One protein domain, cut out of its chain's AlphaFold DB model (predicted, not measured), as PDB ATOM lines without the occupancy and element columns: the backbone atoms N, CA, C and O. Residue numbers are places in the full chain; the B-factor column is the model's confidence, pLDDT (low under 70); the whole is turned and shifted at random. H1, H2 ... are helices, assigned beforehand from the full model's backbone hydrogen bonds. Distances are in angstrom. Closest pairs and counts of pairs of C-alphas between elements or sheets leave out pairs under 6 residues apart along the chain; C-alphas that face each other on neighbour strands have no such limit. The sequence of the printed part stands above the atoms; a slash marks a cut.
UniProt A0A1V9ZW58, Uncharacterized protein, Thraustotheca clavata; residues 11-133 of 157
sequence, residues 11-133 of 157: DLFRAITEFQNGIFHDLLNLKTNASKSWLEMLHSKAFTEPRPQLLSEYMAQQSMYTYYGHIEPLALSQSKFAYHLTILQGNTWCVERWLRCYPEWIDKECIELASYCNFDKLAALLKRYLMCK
ATOM      1  N   ASP A  11     -28.665  41.736  -4.913       55.72
ATOM      2  CA  ASP A  11     -29.927  41.011  -5.108       55.72
ATOM      3  C   ASP A  11     -29.708  39.655  -5.788       55.72
ATOM      4  O   ASP A  11     -30.292  38.648  -5.391       55.72
ATOM      5  N   LEU A  12     -28.824  39.600  -6.789       50.78
ATOM      6  CA  LEU A  12     -28.472  38.358  -7.477       50.78
ATOM      7  C   LEU A  12     -27.645  37.441  -6.569       50.78
ATOM      8  O   LEU A  12     -27.860  36.234  -6.559       50.78
ATOM      9  N   PHE A  13     -26.726  38.008  -5.783       55.09
ATOM     10  CA  PHE A  13     -25.983  37.282  -4.761       55.09
ATOM     11  C   PHE A  13     -26.934  36.735  -3.699       55.09
ATOM     12  O   PHE A  13     -26.877  35.543  -3.423       55.09
ATOM     13  N   ARG A  14     -27.863  37.559  -3.193       60.38
ATOM     14  CA  ARG A  14     -28.917  37.149  -2.258       60.38
ATOM     15  C   ARG A  14     -29.732  35.990  -2.824       60.38
ATOM     16  O   ARG A  14     -29.750  34.940  -2.193       60.38
ATOM     17  N   ALA A  15     -30.282  36.115  -4.031       58.41
ATOM     18  CA  ALA A  15     -31.040  35.046  -4.682       58.41
ATOM     19  C   ALA A  15     -30.197  33.769  -4.867       58.41
ATOM     20  O   ALA A  15     -30.628  32.671  -4.532       58.41
ATOM     21  N   ILE A  16     -28.950  33.885  -5.330       56.50
ATOM     22  CA  ILE A  16     -28.057  32.725  -5.475       56.50
ATOM     23  C   ILE A  16     -27.750  32.089  -4.118       56.50
ATOM     24  O   ILE A  16     -27.681  30.871  -4.045       56.50
ATOM     25  N   THR A  17     -27.580  32.861  -3.046       55.66
ATOM     26  CA  THR A  17     -27.303  32.331  -1.702       55.66
ATOM     27  C   THR A  17     -28.531  31.761  -0.994       55.66
ATOM     28  O   THR A  17     -28.402  30.784  -0.257       55.66
ATOM     29  N   GLU A  18     -29.713  32.326  -1.253       55.41
ATOM     30  CA  GLU A  18     -31.016  31.809  -0.823       55.41
ATOM     31  C   GLU A  18     -31.255  30.414  -1.409       55.41
ATOM     32  O   GLU A  18     -31.660  29.505  -0.685       55.41
ATOM     33  N   PHE A  19     -30.931  30.228  -2.695       54.06
ATOM     34  CA  PHE A  19     -31.134  28.975  -3.430       54.06
ATOM     35  C   PHE A  19     -29.887  28.081  -3.537       54.06
ATOM     36  O   PHE A  19     -29.979  26.952  -4.023       54.06
ATOM     37  N   GLN A  20     -28.717  28.529  -3.075       54.81
ATOM     38  CA  GLN A  20     -27.570  27.646  -2.872       54.81
ATOM     39  C   GLN A  20     -27.879  26.690  -1.725       54.81
ATOM     40  O   GLN A  20     -28.655  27.001  -0.825       54.81
ATOM     41  N   ASN A  21     -27.216  25.532  -1.731       54.59
ATOM     42  CA  ASN A  21     -27.483  24.396  -0.847       54.59
ATOM     43  C   ASN A  21     -27.373  24.668   0.683       54.59
ATOM     44  O   ASN A  21     -27.396  23.734   1.475       54.59
ATOM     45  N   GLY A  22     -27.233  25.923   1.120       69.38
ATOM     46  CA  GLY A  22     -27.140  26.348   2.508       69.38
ATOM     47  C   GLY A  22     -28.478  26.738   3.143       69.38
ATOM     48  O   GLY A  22     -29.014  25.956   3.917       69.38
ATOM     49  N   ILE A  23     -28.985  27.948   2.873       72.56
ATOM     50  CA  ILE A  23     -30.100  28.543   3.644       72.56
ATOM     51  C   ILE A  23     -31.414  27.801   3.401       72.56
ATOM     52  O   ILE A  23     -32.107  27.468   4.358       72.56
ATOM     53  N   PHE A  24     -31.731  27.471   2.147       72.12
ATOM     54  CA  PHE A  24     -32.928  26.691   1.831       72.12
ATOM     55  C   PHE A  24     -32.947  25.326   2.539       72.12
ATOM     56  O   PHE A  24     -33.977  24.924   3.077       72.12
ATOM     57  N   HIS A  25     -31.807  24.628   2.599       75.38
ATOM     58  CA  HIS A  25     -31.709  23.346   3.310       75.38
ATOM     59  C   HIS A  25     -31.737  23.523   4.823       75.38
ATOM     60  O   HIS A  25     -32.331  22.697   5.505       75.38
ATOM     61  N   ASP A  26     -31.153  24.598   5.359       77.81
ATOM     62  CA  ASP A  26     -31.267  24.932   6.781       77.81
ATOM     63  C   ASP A  26     -32.741  25.177   7.155       77.81
ATOM     64  O   ASP A  26     -33.223  24.627   8.142       77.81
ATOM     65  N   LEU A  27     -33.486  25.932   6.339       74.19
ATOM     66  CA  LEU A  27     -34.923  26.176   6.510       74.19
ATOM     67  C   LEU A  27     -35.747  24.889   6.388       74.19
ATOM     68  O   LEU A  27     -36.640  24.658   7.202       74.19
ATOM     69  N   LEU A  28     -35.437  24.035   5.410       73.12
ATOM     70  CA  LEU A  28     -36.092  22.738   5.244       73.12
ATOM     71  C   LEU A  28     -35.824  21.823   6.446       73.12
ATOM     72  O   LEU A  28     -36.756  21.241   6.993       73.12
ATOM     73  N   ASN A  29     -34.575  21.756   6.909       74.19
ATOM     74  CA  ASN A  29     -34.185  20.997   8.093       74.19
ATOM     75  C   ASN A  29     -34.867  21.527   9.353       74.19
ATOM     76  O   ASN A  29     -35.313  20.731  10.178       74.19
ATOM     77  N   LEU A  30     -34.965  22.850   9.508       70.50
ATOM     78  CA  LEU A  30     -35.709  23.461  10.603       70.50
ATOM     79  C   LEU A  30     -37.184  23.077  10.506       70.50
ATOM     80  O   LEU A  30     -37.710  22.564  11.478       70.50
ATOM     81  N   LYS A  31     -37.829  23.195   9.342       69.56
ATOM     82  CA  LYS A  31     -39.225  22.773   9.150       69.56
ATOM     83  C   LYS A  31     -39.451  21.300   9.514       69.56
ATOM     84  O   LYS A  31     -40.412  20.985  10.207       69.56
ATOM     85  N   THR A  32     -38.564  20.404   9.084       66.69
ATOM     86  CA  THR A  32     -38.683  18.961   9.350       66.69
ATOM     87  C   THR A  32     -38.439  18.609  10.820       66.69
ATOM     88  O   THR A  32     -39.064  17.682  11.330       66.69
ATOM     89  N   ASN A  33     -37.571  19.346  11.523       63.81
ATOM     90  CA  ASN A  33     -37.160  19.027  12.898       63.81
ATOM     91  C   ASN A  33     -37.775  19.937  13.985       63.81
ATOM     92  O   ASN A  33     -37.625  19.650  15.176       63.81
ATOM     93  N   ALA A  34     -38.468  21.018  13.607       58.16
ATOM     94  CA  ALA A  34     -38.963  22.062  14.513       58.16
ATOM     95  C   ALA A  34     -40.089  21.612  15.456       58.16
ATOM     96  O   ALA A  34     -40.370  22.299  16.434       58.16
ATOM     97  N   SER A  35     -40.743  20.477  15.212       54.28
ATOM     98  CA  SER A  35     -42.007  20.165  15.888       54.28
ATOM     99  C   SER A  35     -41.887  19.448  17.235       54.28
ATOM    100  O   SER A  35     -42.890  19.360  17.931       54.28
ATOM    101  N   LYS A  36     -40.715  18.938  17.643       54.41
ATOM    102  CA  LYS A  36     -40.602  18.191  18.915       54.41
ATOM    103  C   LYS A  36     -39.372  18.541  19.744       54.41
ATOM    104  O   LYS A  36     -39.515  19.047  20.851       54.41
ATOM    105  N   SER A  37     -38.180  18.379  19.177       54.97
ATOM    106  CA  SER A  37     -36.909  18.674  19.861       54.97
ATOM    107  C   SER A  37     -36.790  20.136  20.306       54.97
ATOM    108  O   SER A  37     -36.187  20.443  21.329       54.97
ATOM    109  N   TRP A  38     -37.393  21.053  19.549       60.69
ATOM    110  CA  TRP A  38     -37.354  22.479  19.838       60.69
ATOM    111  C   TRP A  38     -38.373  22.899  20.907       60.69
ATOM    112  O   TRP A  38     -38.031  23.701  21.772       60.69
ATOM    113  N   LEU A  39     -39.581  22.322  20.915       56.97
ATOM    114  CA  LEU A  39     -40.520  22.499  22.031       56.97
ATOM    115  C   LEU A  39     -39.910  21.936  23.310       56.97
ATOM    116  O   LEU A  39     -39.896  22.608  24.332       56.97
ATOM    117  N   GLU A  40     -39.321  20.744  23.234       58.84
ATOM    118  CA  GLU A  40     -38.565  20.151  24.334       58.84
ATOM    119  C   GLU A  40     -37.393  21.049  24.757       58.84
ATOM    120  O   GLU A  40     -37.171  21.215  25.950       58.84
ATOM    121  N   MET A  41     -36.684  21.704  23.830       62.28
ATOM    122  CA  MET A  41     -35.642  22.691  24.145       62.28
ATOM    123  C   MET A  41     -36.209  23.945  24.825       62.28
ATOM    124  O   MET A  41     -35.623  24.390  25.805       62.28
ATOM    125  N   LEU A  42     -37.329  24.508  24.359       59.75
ATOM    126  CA  LEU A  42     -37.985  25.646  25.018       59.75
ATOM    127  C   LEU A  42     -38.520  25.293  26.408       59.75
ATOM    128  O   LEU A  42     -38.541  26.140  27.294       59.75
ATOM    129  N   HIS A  43     -38.996  24.061  26.582       56.81
ATOM    130  CA  HIS A  43     -39.514  23.571  27.852       56.81
ATOM    131  C   HIS A  43     -38.384  23.176  28.820       56.81
ATOM    132  O   HIS A  43     -38.517  23.401  30.019       56.81
ATOM    133  N   SER A  44     -37.276  22.610  28.323       59.34
ATOM    134  CA  SER A  44     -36.129  22.148  29.131       59.34
ATOM    135  C   SER A  44     -35.139  23.258  29.466       59.34
ATOM    136  O   SER A  44     -34.643  23.309  30.593       59.34
ATOM    137  N   LYS A  45     -34.884  24.194  28.542       60.12
ATOM    138  CA  LYS A  45     -34.307  25.494  28.881       60.12
ATOM    139  C   LYS A  45     -35.417  26.290  29.548       60.12
ATOM    140  O   LYS A  45     -36.062  27.105  28.902       60.12
ATOM    141  N   ALA A  46     -35.665  26.019  30.829       53.31
ATOM    142  CA  ALA A  46     -36.514  26.850  31.663       53.31
ATOM    143  C   ALA A  46     -35.975  28.281  31.581       53.31
ATOM    144  O   ALA A  46     -34.988  28.628  32.229       53.31
ATOM    145  N   PHE A  47     -36.563  29.065  30.680       62.56
ATOM    146  CA  PHE A  47     -36.166  30.423  30.379       62.56
ATOM    147  C   PHE A  47     -36.414  31.256  31.626       62.56
ATOM    148  O   PHE A  47     -37.526  31.733  31.862       62.56
ATOM    149  N   THR A  48     -35.360  31.345  32.427       61.56
ATOM    150  CA  THR A  48     -35.307  32.008  33.717       61.56
ATOM    151  C   THR A  48     -35.499  33.493  33.481       61.56
ATOM    152  O   THR A  48     -34.937  34.062  32.542       61.56
ATOM    153  N   GLU A  49     -36.349  34.118  34.282       62.06
ATOM    154  CA  GLU A  49     -36.527  35.560  34.206       62.06
ATOM    155  C   GLU A  49     -35.261  36.279  34.713       62.06
ATOM    156  O   GLU A  49     -34.617  35.786  35.643       62.06
ATOM    157  N   PRO A  50     -34.894  37.436  34.128       72.69
ATOM    158  CA  PRO A  50     -35.585  38.134  33.045       72.69
ATOM    159  C   PRO A  50     -35.226  37.582  31.656       72.69
ATOM    160  O   PRO A  50     -34.068  37.317  31.338       72.69
ATOM    161  N   ARG A  51     -36.245  37.443  30.805       79.00
ATOM    162  CA  ARG A  51     -36.120  36.941  29.434       79.00
ATOM    163  C   ARG A  51     -35.955  38.090  28.428       79.00
ATOM    164  O   ARG A  51     -36.610  39.116  28.606       79.00
ATOM    165  N   PRO A  52     -35.182  37.913  27.337       84.25
ATOM    166  CA  PRO A  52     -35.143  38.874  26.236       84.25
ATOM    167  C   PRO A  52     -36.534  39.165  25.657       84.25
ATOM    168  O   PRO A  52     -37.317  38.241  25.414       84.25
ATOM    169  N   GLN A  53     -36.810  40.441  25.379       84.44
ATOM    170  CA  GLN A  53     -38.097  40.919  24.861       84.44
ATOM    171  C   GLN A  53     -38.505  40.204  23.564       84.44
ATOM    172  O   GLN A  53     -39.626  39.713  23.459       84.44
ATOM    173  N   LEU A  54     -37.562  40.035  22.633       82.88
ATOM    174  CA  LEU A  54     -37.769  39.321  21.369       82.88
ATOM    175  C   LEU A  54     -38.283  37.885  21.574       82.88
ATOM    176  O   LEU A  54     -39.159  37.409  20.853       82.88
ATOM    177  N   LEU A  55     -37.770  37.178  22.587       78.06
ATOM    178  CA  LEU A  55     -38.246  35.830  22.894       78.06
ATOM    179  C   LEU A  55     -39.656  35.870  23.495       78.06
ATOM    180  O   LEU A  55     -40.480  35.022  23.160       78.06
ATOM    181  N   SER A  56     -39.954  36.855  24.348       77.75
ATOM    182  CA  SER A  56     -41.303  37.079  24.884       77.75
ATOM    183  C   SER A  56     -42.320  37.360  23.778       77.75
ATOM    184  O   SER A  56     -43.407  36.789  23.804       77.75
ATOM    185  N   GLU A  57     -41.958  38.149  22.767       78.50
ATOM    186  CA  GLU A  57     -42.796  38.423  21.593       78.50
ATOM    187  C   GLU A  57     -43.086  37.154  20.790       78.50
ATOM    188  O   GLU A  57     -44.240  36.886  20.453       78.50
ATOM    189  N   TYR A  58     -42.074  36.310  20.567       75.62
ATOM    190  CA  TYR A  58     -42.277  35.018  19.911       75.62
ATOM    191  C   TYR A  58     -43.162  34.062  20.709       75.62
ATOM    192  O   TYR A  58     -43.944  33.318  20.117       75.62
ATOM    193  N   MET A  59     -43.087  34.084  22.042       71.31
ATOM    194  CA  MET A  59     -43.982  33.279  22.884       71.31
ATOM    195  C   MET A  59     -45.409  33.845  22.904       71.31
ATOM    196  O   MET A  59     -46.373  33.079  22.923       71.31
ATOM    197  N   ALA A  60     -45.555  35.173  22.871       70.25
ATOM    198  CA  ALA A  60     -46.840  35.869  22.880       70.25
ATOM    199  C   ALA A  60     -47.624  35.707  21.569       70.25
ATOM    200  O   ALA A  60     -48.849  35.746  21.592       70.25
ATOM    201  N   GLN A  61     -46.950  35.440  20.445       66.38
ATOM    202  CA  GLN A  61     -47.590  35.158  19.150       66.38
ATOM    203  C   GLN A  61     -48.344  33.801  19.094       66.38
ATOM    204  O   GLN A  61     -48.780  33.379  18.028       66.38
ATOM    205  N   GLN A  62     -48.534  33.135  20.247       47.19
ATOM    206  CA  GLN A  62     -49.619  32.210  20.641       47.19
ATOM    207  C   GLN A  62     -50.193  31.193  19.643       47.19
ATOM    208  O   GLN A  62     -51.274  30.643  19.829       47.19
ATOM    209  N   SER A  63     -49.401  30.759  18.679       52.41
ATOM    210  CA  SER A  63     -49.325  29.333  18.388       52.41
ATOM    211  C   SER A  63     -47.981  29.061  17.759       52.41
ATOM    212  O   SER A  63     -47.833  29.007  16.543       52.41
ATOM    213  N   MET A  64     -46.982  28.861  18.617       50.50
ATOM    214  CA  MET A  64     -45.715  28.273  18.198       50.50
ATOM    215  C   MET A  64     -45.995  27.078  17.265       50.50
ATOM    216  O   MET A  64     -45.509  27.061  16.143       50.50
ATOM    217  N   TYR A  65     -46.930  26.191  17.619       46.44
ATOM    218  CA  TYR A  65     -47.393  25.091  16.759       46.44
ATOM    219  C   TYR A  65     -47.848  25.492  15.337       46.44
ATOM    220  O   TYR A  65     -47.481  24.810  14.382       46.44
ATOM    221  N   THR A  66     -48.591  26.591  15.163       48.22
ATOM    222  CA  THR A  66     -49.051  27.056  13.838       48.22
ATOM    223  C   THR A  66     -47.939  27.782  13.081       48.22
ATOM    224  O   THR A  66     -47.839  27.656  11.868       48.22
ATOM    225  N   TYR A  67     -47.051  28.494  13.778       50.09
ATOM    226  CA  TYR A  67     -45.913  29.171  13.151       50.09
ATOM    227  C   TYR A  67     -44.834  28.171  12.681       50.09
ATOM    228  O   TYR A  67     -44.230  28.354  11.627       50.09
ATOM    229  N   TYR A  68     -44.629  27.067  13.415       51.38
ATOM    230  CA  TYR A  68     -43.635  26.032  13.092       51.38
ATOM    231  C   TYR A  68     -44.055  25.072  11.984       51.38
ATOM    232  O   TYR A  68     -43.209  24.649  11.197       51.38
ATOM    233  N   GLY A  69     -45.349  24.749  11.882       49.72
ATOM    234  CA  GLY A  69     -45.869  23.925  10.784       49.72
ATOM    235  C   GLY A  69     -45.735  24.588   9.406       49.72
ATOM    236  O   GLY A  69     -45.753  23.903   8.380       49.72
ATOM    237  N   HIS A  70     -45.544  25.912   9.382       52.84
ATOM    238  CA  HIS A  70     -45.624  26.743   8.186       52.84
ATOM    239  C   HIS A  70     -44.459  27.735   8.064       52.84
ATOM    240  O   HIS A  70     -44.685  28.863   7.642       52.84
ATOM    241  N   ILE A  71     -43.216  27.342   8.387       53.31
ATOM    242  CA  ILE A  71     -42.058  28.094   7.872       53.31
ATOM    243  C   ILE A  71     -42.058  27.914   6.351       53.31
ATOM    244  O   ILE A  71     -41.647  26.882   5.815       53.31
ATOM    245  N   GLU A  72     -42.590  28.908   5.658       53.19
ATOM    246  CA  GLU A  72     -42.469  29.094   4.229       53.19
ATOM    247  C   GLU A  72     -41.107  29.738   3.964       53.19
ATOM    248  O   GLU A  72     -40.861  30.865   4.400       53.19
ATOM    249  N   PRO A  73     -40.203  29.063   3.231       51.50
ATOM    250  CA  PRO A  73     -38.855  29.573   2.978       51.50
ATOM    251  C   PRO A  73     -38.807  30.940   2.281       51.50
ATOM    252  O   PRO A  73     -37.760  31.568   2.234       51.50
ATOM    253  N   LEU A  74     -39.933  31.379   1.712       54.81
ATOM    254  CA  LEU A  74     -40.062  32.611   0.938       54.81
ATOM    255  C   LEU A  74     -40.631  33.783   1.754       54.81
ATOM    256  O   LEU A  74     -40.603  34.922   1.288       54.81
ATOM    257  N   ALA A  75     -41.137  33.542   2.967       64.88
ATOM    258  CA  ALA A  75     -41.617  34.607   3.837       64.88
ATOM    259  C   ALA A  75     -40.445  35.179   4.651       64.88
ATOM    260  O   ALA A  75     -39.883  34.519   5.530       64.88
ATOM    261  N   LEU A  76     -40.079  36.436   4.378       66.06
ATOM    262  CA  LEU A  76     -38.932  37.102   5.011       66.06
ATOM    263  C   LEU A  76     -39.037  37.135   6.546       66.06
ATOM    264  O   LEU A  76     -38.048  36.918   7.243       66.06
ATOM    265  N   SER A  77     -40.239  37.365   7.080       67.81
ATOM    266  CA  SER A  77     -40.504  37.376   8.524       67.81
ATOM    267  C   SER A  77     -40.260  36.010   9.171       67.81
ATOM    268  O   SER A  77     -39.634  35.934  10.227       67.81
ATOM    269  N   GLN A  78     -40.680  34.931   8.510       69.06
ATOM    270  CA  GLN A  78     -40.486  33.560   8.983       69.06
ATOM    271  C   GLN A  78     -39.031  33.106   8.840       69.06
ATOM    272  O   GLN A  78     -38.526  32.364   9.681       69.06
ATOM    273  N   SER A  79     -38.325  33.606   7.826       75.38
ATOM    274  CA  SER A  79     -36.889  33.377   7.673       75.38
ATOM    275  C   SER A  79     -36.095  34.099   8.764       75.38
ATOM    276  O   SER A  79     -35.275  33.473   9.426       75.38
ATOM    277  N   LYS A  80     -36.388  35.374   9.067       79.75
ATOM    278  CA  LYS A  80     -35.732  36.075  10.192       79.75
ATOM    279  C   LYS A  80     -36.038  35.406  11.539       79.75
ATOM    280  O   LYS A  80     -35.177  35.328  12.411       79.75
ATOM    281  N   PHE A  81     -37.236  34.860  11.708       78.50
ATOM    282  CA  PHE A  81     -37.538  34.029  12.866       78.50
ATOM    283  C   PHE A  81     -36.666  32.770  12.918       78.50
ATOM    284  O   PHE A  81     -36.002  32.533  13.923       78.50
ATOM    285  N   ALA A  82     -36.606  32.003  11.825       77.88
ATOM    286  CA  ALA A  82     -35.772  30.810  11.719       77.88
ATOM    287  C   ALA A  82     -34.295  31.105  12.026       77.88
ATOM    288  O   ALA A  82     -33.644  30.339  12.734       77.88
ATOM    289  N   TYR A  83     -33.797  32.263  11.596       86.12
ATOM    290  CA  TYR A  83     -32.480  32.768  11.972       86.12
ATOM    291  C   TYR A  83     -32.317  32.885  13.495       86.12
ATOM    292  O   TYR A  83     -31.379  32.317  14.055       86.12
ATOM    293  N   HIS A  84     -33.242  33.539  14.200       86.88
ATOM    294  CA  HIS A  84     -33.180  33.641  15.662       86.88
ATOM    295  C   HIS A  84     -33.252  32.271  16.357       86.88
ATOM    296  O   HIS A  84     -32.602  32.068  17.385       86.88
ATOM    297  N   LEU A  85     -33.952  31.290  15.777       80.00
ATOM    298  CA  LEU A  85     -33.929  29.915  16.290       80.00
ATOM    299  C   LEU A  85     -32.532  29.302  16.212       80.00
ATOM    300  O   LEU A  85     -32.095  28.669  17.172       80.00
ATOM    301  N   THR A  86     -31.808  29.518  15.110       84.12
ATOM    302  CA  THR A  86     -30.430  29.013  14.989       84.12
ATOM    303  C   THR A  86     -29.504  29.612  16.054       84.12
ATOM    304  O   THR A  86     -28.610  28.915  16.543       84.12
ATOM    305  N   ILE A  87     -29.765  30.852  16.495       89.44
ATOM    306  CA  ILE A  87     -29.059  31.485  17.621       89.44
ATOM    307  C   ILE A  87     -29.382  30.771  18.938       89.44
ATOM    308  O   ILE A  87     -28.469  30.405  19.675       89.44
ATOM    309  N   LEU A  88     -30.663  30.518  19.221       82.31
ATOM    310  CA  LEU A  88     -31.122  29.822  20.436       82.31
ATOM    311  C   LEU A  88     -30.622  28.369  20.544       82.31
ATOM    312  O   LEU A  88     -30.507  27.824  21.649       82.31
ATOM    313  N   GLN A  89     -30.297  27.758  19.404       81.31
ATOM    314  CA  GLN A  89     -29.678  26.435  19.294       81.31
ATOM    315  C   GLN A  89     -28.144  26.470  19.389       81.31
ATOM    316  O   GLN A  89     -27.520  25.421  19.531       81.31
ATOM    317  N   GLY A  90     -27.519  27.647  19.303       86.00
ATOM    318  CA  GLY A  90     -26.062  27.785  19.334       86.00
ATOM    319  C   GLY A  90     -25.380  27.338  18.039       86.00
ATOM    320  O   GLY A  90     -24.167  27.106  18.023       86.00
ATOM    321  N   ASN A  91     -26.133  27.220  16.938       87.19
ATOM    322  CA  ASN A  91     -25.617  26.757  15.653       87.19
ATOM    323  C   ASN A  91     -24.827  27.871  14.951       87.19
ATOM    324  O   ASN A  91     -25.300  28.551  14.040       87.19
ATOM    325  N   THR A  92     -23.588  28.048  15.404       89.38
ATOM    326  CA  THR A  92     -22.695  29.137  14.983       89.38
ATOM    327  C   THR A  92     -22.436  29.120  13.473       89.38
ATOM    328  O   THR A  92     -22.400  30.173  12.843       89.38
ATOM    329  N   TRP A  93     -22.307  27.935  12.869       86.88
ATOM    330  CA  TRP A  93     -22.043  27.799  11.434       86.88
ATOM    331  C   TRP A  93     -23.229  28.243  10.566       86.88
ATOM    332  O   TRP A  93     -23.025  28.931   9.561       86.88
ATOM    333  N   CYS A  94     -24.462  27.895  10.952       85.56
ATOM    334  CA  CYS A  94     -25.655  28.415  10.280       85.56
ATOM    335  C   CYS A  94     -25.750  29.934  10.463       85.56
ATOM    336  O   CYS A  94     -25.836  30.645   9.468       85.56
ATOM    337  N   VAL A  95     -25.610  30.447  11.690       89.62
ATOM    338  CA  VAL A  95     -25.668  31.896  11.967       89.62
ATOM    339  C   VAL A  95     -24.679  32.689  11.104       89.62
ATOM    340  O   VAL A  95     -25.069  33.669  10.470       89.62
ATOM    341  N   GLU A  96     -23.416  32.260  11.011       88.12
ATOM    342  CA  GLU A  96     -22.427  32.925  10.151       88.12
ATOM    343  C   GLU A  96     -22.827  32.919   8.678       88.12
ATOM    344  O   GLU A  96     -22.695  33.938   8.000       88.12
ATOM    345  N   ARG A  97     -23.291  31.775   8.163       84.56
ATOM    346  CA  ARG A  97     -23.709  31.673   6.762       84.56
ATOM    347  C   ARG A  97     -24.870  32.626   6.483       84.56
ATOM    348  O   ARG A  97     -24.846  33.332   5.479       84.56
ATOM    349  N   TRP A  98     -25.848  32.676   7.379       86.19
ATOM    350  CA  TRP A  98     -27.031  33.513   7.239       86.19
ATOM    351  C   TRP A  98     -26.673  35.001   7.280       86.19
ATOM    352  O   TRP A  98     -27.113  35.746   6.411       86.19
ATOM    353  N   LEU A  99     -25.776  35.421   8.177       86.12
ATOM    354  CA  LEU A  99     -25.289  36.807   8.245       86.12
ATOM    355  C   LEU A  99     -24.446  37.243   7.042       86.12
ATOM    356  O   LEU A  99     -24.369  38.434   6.753       86.12
ATOM    357  N   ARG A 100     -23.820  36.312   6.314       79.88
ATOM    358  CA  ARG A 100     -23.162  36.635   5.033       79.88
ATOM    359  C   ARG A 100     -24.172  36.953   3.928       79.88
ATOM    360  O   ARG A 100     -23.825  37.677   3.000       79.88
ATOM    361  N   CYS A 101     -25.383  36.409   4.023       76.19
ATOM    362  CA  CYS A 101     -26.444  36.582   3.026       76.19
ATOM    363  C   CYS A 101     -27.374  37.748   3.394       76.19
ATOM    364  O   CYS A 101     -27.765  38.530   2.529       76.19
ATOM    365  N   TYR A 102     -27.657  37.895   4.690       80.44
ATOM    366  CA  TYR A 102     -28.488  38.945   5.273       80.44
ATOM    367  C   TYR A 102     -27.739  39.667   6.397       80.44
ATOM    368  O   TYR A 102     -28.057  39.505   7.582       80.44
ATOM    369  N   PRO A 103     -26.713  40.467   6.062       84.12
ATOM    370  CA  PRO A 103     -25.970  41.229   7.058       84.12
ATOM    371  C   PRO A 103     -26.862  42.221   7.813       84.12
ATOM    372  O   PRO A 103     -26.531  42.626   8.922       84.12
ATOM    373  N   GLU A 104     -28.007  42.614   7.257       85.06
ATOM    374  CA  GLU A 104     -28.959  43.503   7.906       85.06
ATOM    375  C   GLU A 104     -29.706  42.858   9.085       85.06
ATOM    376  O   GLU A 104     -30.190  43.596   9.947       85.06
ATOM    377  N   TRP A 105     -29.743  41.520   9.170       88.31
ATOM    378  CA  TRP A 105     -30.424  40.778  10.242       88.31
ATOM    379  C   TRP A 105     -29.683  40.807  11.577       88.31
ATOM    380  O   TRP A 105     -30.268  40.429  12.587       88.31
ATOM    381  N   ILE A 106     -28.432  41.277  11.615       92.38
ATOM    382  CA  ILE A 106     -27.732  41.489  12.883       92.38
ATOM    383  C   ILE A 106     -28.277  42.719  13.620       92.38
ATOM    384  O   ILE A 106     -28.281  43.839  13.095       92.38
ATOM    385  N   ASP A 107     -28.681  42.518  14.867       92.12
ATOM    386  CA  ASP A 107     -29.110  43.556  15.803       92.12
ATOM    387  C   ASP A 107     -28.676  43.211  17.243       92.12
ATOM    388  O   ASP A 107     -27.968  42.228  17.490       92.12
ATOM    389  N   LYS A 108     -29.013  44.081  18.204       92.81
ATOM    390  CA  LYS A 108     -28.661  43.879  19.620       92.81
ATOM    391  C   LYS A 108     -29.401  42.684  20.225       92.81
ATOM    392  O   LYS A 108     -28.815  41.968  21.033       92.81
ATOM    393  N   GLU A 109     -30.627  42.429  19.777       91.56
ATOM    394  CA  GLU A 109     -31.470  41.334  20.265       91.56
ATOM    395  C   GLU A 109     -30.839  39.973  19.949       91.56
ATOM    396  O   GLU A 109     -30.843  39.076  20.791       91.56
ATOM    397  N   CYS A 110     -30.176  39.834  18.797       92.75
ATOM    398  CA  CYS A 110     -29.376  38.647  18.475       92.75
ATOM    399  C   CYS A 110     -28.320  38.334  19.552       92.75
ATOM    400  O   CYS A 110     -28.122  37.178  19.933       92.75
ATOM    401  N   ILE A 111     -27.617  39.364  20.035       94.25
ATOM    402  CA  ILE A 111     -26.560  39.223  21.044       94.25
ATOM    403  C   ILE A 111     -27.182  38.845  22.389       94.25
ATOM    404  O   ILE A 111     -26.645  37.981  23.087       94.25
ATOM    405  N   GLU A 112     -28.311  39.461  22.739       91.44
ATOM    406  CA  GLU A 112     -29.068  39.154  23.954       91.44
ATOM    407  C   GLU A 112     -29.550  37.702  23.958       91.44
ATOM    408  O   GLU A 112     -29.312  37.000  24.937       91.44
ATOM    409  N   LEU A 113     -30.117  37.203  22.853       89.06
ATOM    410  CA  LEU A 113     -30.533  35.801  22.714       89.06
ATOM    411  C   LEU A 113     -29.371  34.816  22.920       89.06
ATOM    412  O   LEU A 113     -29.516  33.825  23.640       89.06
ATOM    413  N   ALA A 114     -28.214  35.083  22.306       91.44
ATOM    414  CA  ALA A 114     -27.034  34.230  22.450       91.44
ATOM    415  C   ALA A 114     -26.491  34.244  23.886       91.44
ATOM    416  O   ALA A 114     -26.150  33.193  24.430       91.44
ATOM    417  N   SER A 115     -26.444  35.427  24.503       90.88
ATOM    418  CA  SER A 115     -25.970  35.612  25.881       90.88
ATOM    419  C   SER A 115     -26.909  34.926  26.871       90.88
ATOM    420  O   SER A 115     -26.460  34.220  27.765       90.88
ATOM    421  N   TYR A 116     -28.217  35.047  26.648       86.69
ATOM    422  CA  TYR A 116     -29.248  34.401  27.449       86.69
ATOM    423  C   TYR A 116     -29.157  32.869  27.429       86.69
ATOM    424  O   TYR A 116     -29.449  32.204  28.417       86.69
ATOM    425  N   CYS A 117     -28.696  32.293  26.317       85.12
ATOM    426  CA  CYS A 117     -28.442  30.858  26.197       85.12
ATOM    427  C   CYS A 117     -27.037  30.419  26.651       85.12
ATOM    428  O   CYS A 117     -26.694  29.255  26.440       85.12
ATOM    429  N   ASN A 118     -26.231  31.307  27.245       89.00
ATOM    430  CA  ASN A 118     -24.829  31.070  27.619       89.00
ATOM    431  C   ASN A 118     -23.932  30.655  26.435       89.00
ATOM    432  O   ASN A 118     -23.012  29.848  26.570       89.00
ATOM    433  N   PHE A 119     -24.194  31.192  25.240       91.88
ATOM    434  CA  PHE A 119     -23.374  30.955  24.053       91.88
ATOM    435  C   PHE A 119     -22.361  32.086  23.839       91.88
ATOM    436  O   PHE A 119     -22.414  32.804  22.842       91.88
ATOM    437  N   ASP A 120     -21.398  32.234  24.751       92.75
ATOM    438  CA  ASP A 120     -20.454  33.369  24.777       92.75
ATOM    439  C   ASP A 120     -19.678  33.565  23.467       92.75
ATOM    440  O   ASP A 120     -19.515  34.687  22.981       92.75
ATOM    441  N   LYS A 121     -19.231  32.465  22.847       94.25
ATOM    442  CA  LYS A 121     -18.521  32.503  21.555       94.25
ATOM    443  C   LYS A 121     -19.412  33.042  20.436       94.25
ATOM    444  O   LYS A 121     -18.946  33.820  19.603       94.25
ATOM    445  N   LEU A 122     -20.687  32.658  20.439       95.00
ATOM    446  CA  LEU A 122     -21.677  33.133  19.479       95.00
ATOM    447  C   LEU A 122     -22.029  34.601  19.745       95.00
ATOM    448  O   LEU A 122     -22.052  35.397  18.812       95.00
ATOM    449  N   ALA A 123     -22.198  35.001  21.005       95.38
ATOM    450  CA  ALA A 123     -22.417  36.398  21.370       95.38
ATOM    451  C   ALA A 123     -21.239  37.293  20.936       95.38
ATOM    452  O   ALA A 123     -21.447  38.373  20.382       95.38
ATOM    453  N   ALA A 124     -19.993  36.841  21.118       94.44
ATOM    454  CA  ALA A 124     -18.800  37.550  20.653       94.44
ATOM    455  C   ALA A 124     -18.723  37.636  19.118       94.44
ATOM    456  O   ALA A 124     -18.338  38.668  18.566       94.44
ATOM    457  N   LEU A 125     -19.109  36.572  18.409       93.44
ATOM    458  CA  LEU A 125     -19.242  36.587  16.954       93.44
ATOM    459  C   LEU A 125     -20.270  37.634  16.503       93.44
ATOM    460  O   LEU A 125     -19.940  38.493  15.689       93.44
ATOM    461  N   LEU A 126     -21.476  37.603  17.065       94.94
ATOM    462  CA  LEU A 126     -22.567  38.524  16.741       94.94
ATOM    463  C   LEU A 126     -22.183  39.984  17.022       94.94
ATOM    464  O   LEU A 126     -22.415  40.850  16.182       94.94
ATOM    465  N   LYS A 127     -21.492  40.251  18.141       94.44
ATOM    466  CA  LYS A 127     -20.910  41.572  18.440       94.44
ATOM    467  C   LYS A 127     -19.970  42.046  17.329       94.44
ATOM    468  O   LYS A 127     -20.071  43.192  16.907       94.44
ATOM    469  N   ARG A 128     -19.087  41.177  16.821       91.38
ATOM    470  CA  ARG A 128     -18.186  41.525  15.705       91.38
ATOM    471  C   ARG A 128     -18.960  41.853  14.428       91.38
ATOM    472  O   ARG A 128     -18.655  42.857  13.796       91.38
ATOM    473  N   TYR A 129     -19.974  41.062  14.076       90.25
ATOM    474  CA  TYR A 129     -20.823  41.359  12.915       90.25
ATOM    475  C   TYR A 129     -21.575  42.684  13.069       90.25
ATOM    476  O   TYR A 129     -21.630  43.454  12.115       90.25
ATOM    477  N   LEU A 130     -22.090  42.986  14.266       91.50
ATOM    478  CA  LEU A 130     -22.807  44.233  14.532       91.50
ATOM    479  C   LEU A 130     -21.900  45.463  14.376       91.50
ATOM    480  O   LEU A 130     -22.314  46.451  13.779       91.50
ATOM    481  N   MET A 131     -20.655  45.393  14.859       88.00
ATOM    482  CA  MET A 131     -19.672  46.478  14.707       88.00
ATOM    483  C   MET A 131     -19.220  46.661  13.253       88.00
ATOM    484  O   MET A 131     -18.911  47.769  12.827       88.00
ATOM    485  N   CYS A 132     -19.204  45.574  12.481       81.75
ATOM    486  CA  CYS A 132     -18.852  45.573  11.064       81.75
ATOM    487  C   CYS A 132     -20.053  45.810  10.136       81.75
ATOM    488  O   CYS A 132     -19.887  45.695   8.918       81.75
ATOM    489  N   LYS A 133     -21.247  46.112  10.674       72.62
ATOM    490  CA  LYS A 133     -22.458  46.374   9.890       72.62
ATOM    491  C   LYS A 133     -22.222  47.619   9.037       72.62
ATOM    492  O   LYS A 133     -22.390  48.748   9.490       72.62
TER     493      LYS A 133
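Overview. This is residues 11 to 133 of the 157 residues of an uncharacterized protein of Thraustotheca clavata (UniProt A0A1V9ZW58). Look for a loose ring of short helices round one helix, H6, which sits in the middle, with H7 folded back on it and the hairpin of H8 and H9 packing by H8 on its last residues. H2 crosses the first half of H6 and leads on to H3, H4 and H5, a thinly joined rim; H1 lies at one end of the longest axis, and the link round Glu 49 lies at the other. The printed part has 123 residues with nine named helices, H1 to H9 in order, and no named strand; its class is all helix. It is compact, with a radius of gyration of the C-alphas of 14.1 A and spans of 41 by 33 by 20 A.

Along the chain. Find C-alpha 11 at (-29.927, 41.011, -5.108); here H1 begins and runs to residue 19. Next come H2, residues 23 to 33, 15.0 A long, and H3, residues 37 to 44. Read on to H4, residues 53 to 60, and H5, residues 64 to 69. At C-alpha 76, (-38.932, 37.102, 5.011), begins H6, residues 76 to 88, the longest at 18.8 A. H7 is residues 92 to 101, 14.6 A, and H8 residues 108 to 116, 12.3 A. H9, residues 120 to 131, runs 16.5 A to C-alpha 131 at (-19.672, 46.478, 14.707).

Arrangement. Start at H6 and H7, the hub, touching three helices each. They form a helical hairpin at 29 degrees, the closest C-alphas being those of Thr 86 and Val 95, 6.3 A apart. With residues 84 to 88 alone H6 touches H8, closest at C-alphas 87 and 114, 5.9 A. H8 and H9 form the second hairpin, at a shallow tilt of 9 degrees, with C-alphas 111 and 123 5.0 A apart. H2 only just touches H6, with 3 pairs of C-alphas within 8 A, closest at Leu 27 and Ala 82, 7.0 A. H7 also touches H2, at Ile 23 and Trp 98, 6.9 A, and H1, at Arg 14 and Cys 101, 5.9 A. H3 touches no helix and meets H2 only through their link. H4 is near H6; H5 is close to H2 but not clearly touching, at C-alphas 31 and 68, 6.8 A. In each of the nine helices every O i to N i+4 pair is within hydrogen-bond range.

Size, cuts and confidence. The C-alphas farthest apart are those of Leu 12 and Glu 49, 42.5 A. The printed part has no cut, and no link is long. Mean pLDDT of the printed part is 73.7; look for values under 70 at residues 11 to 22, 31 to 49 and 61 to 78.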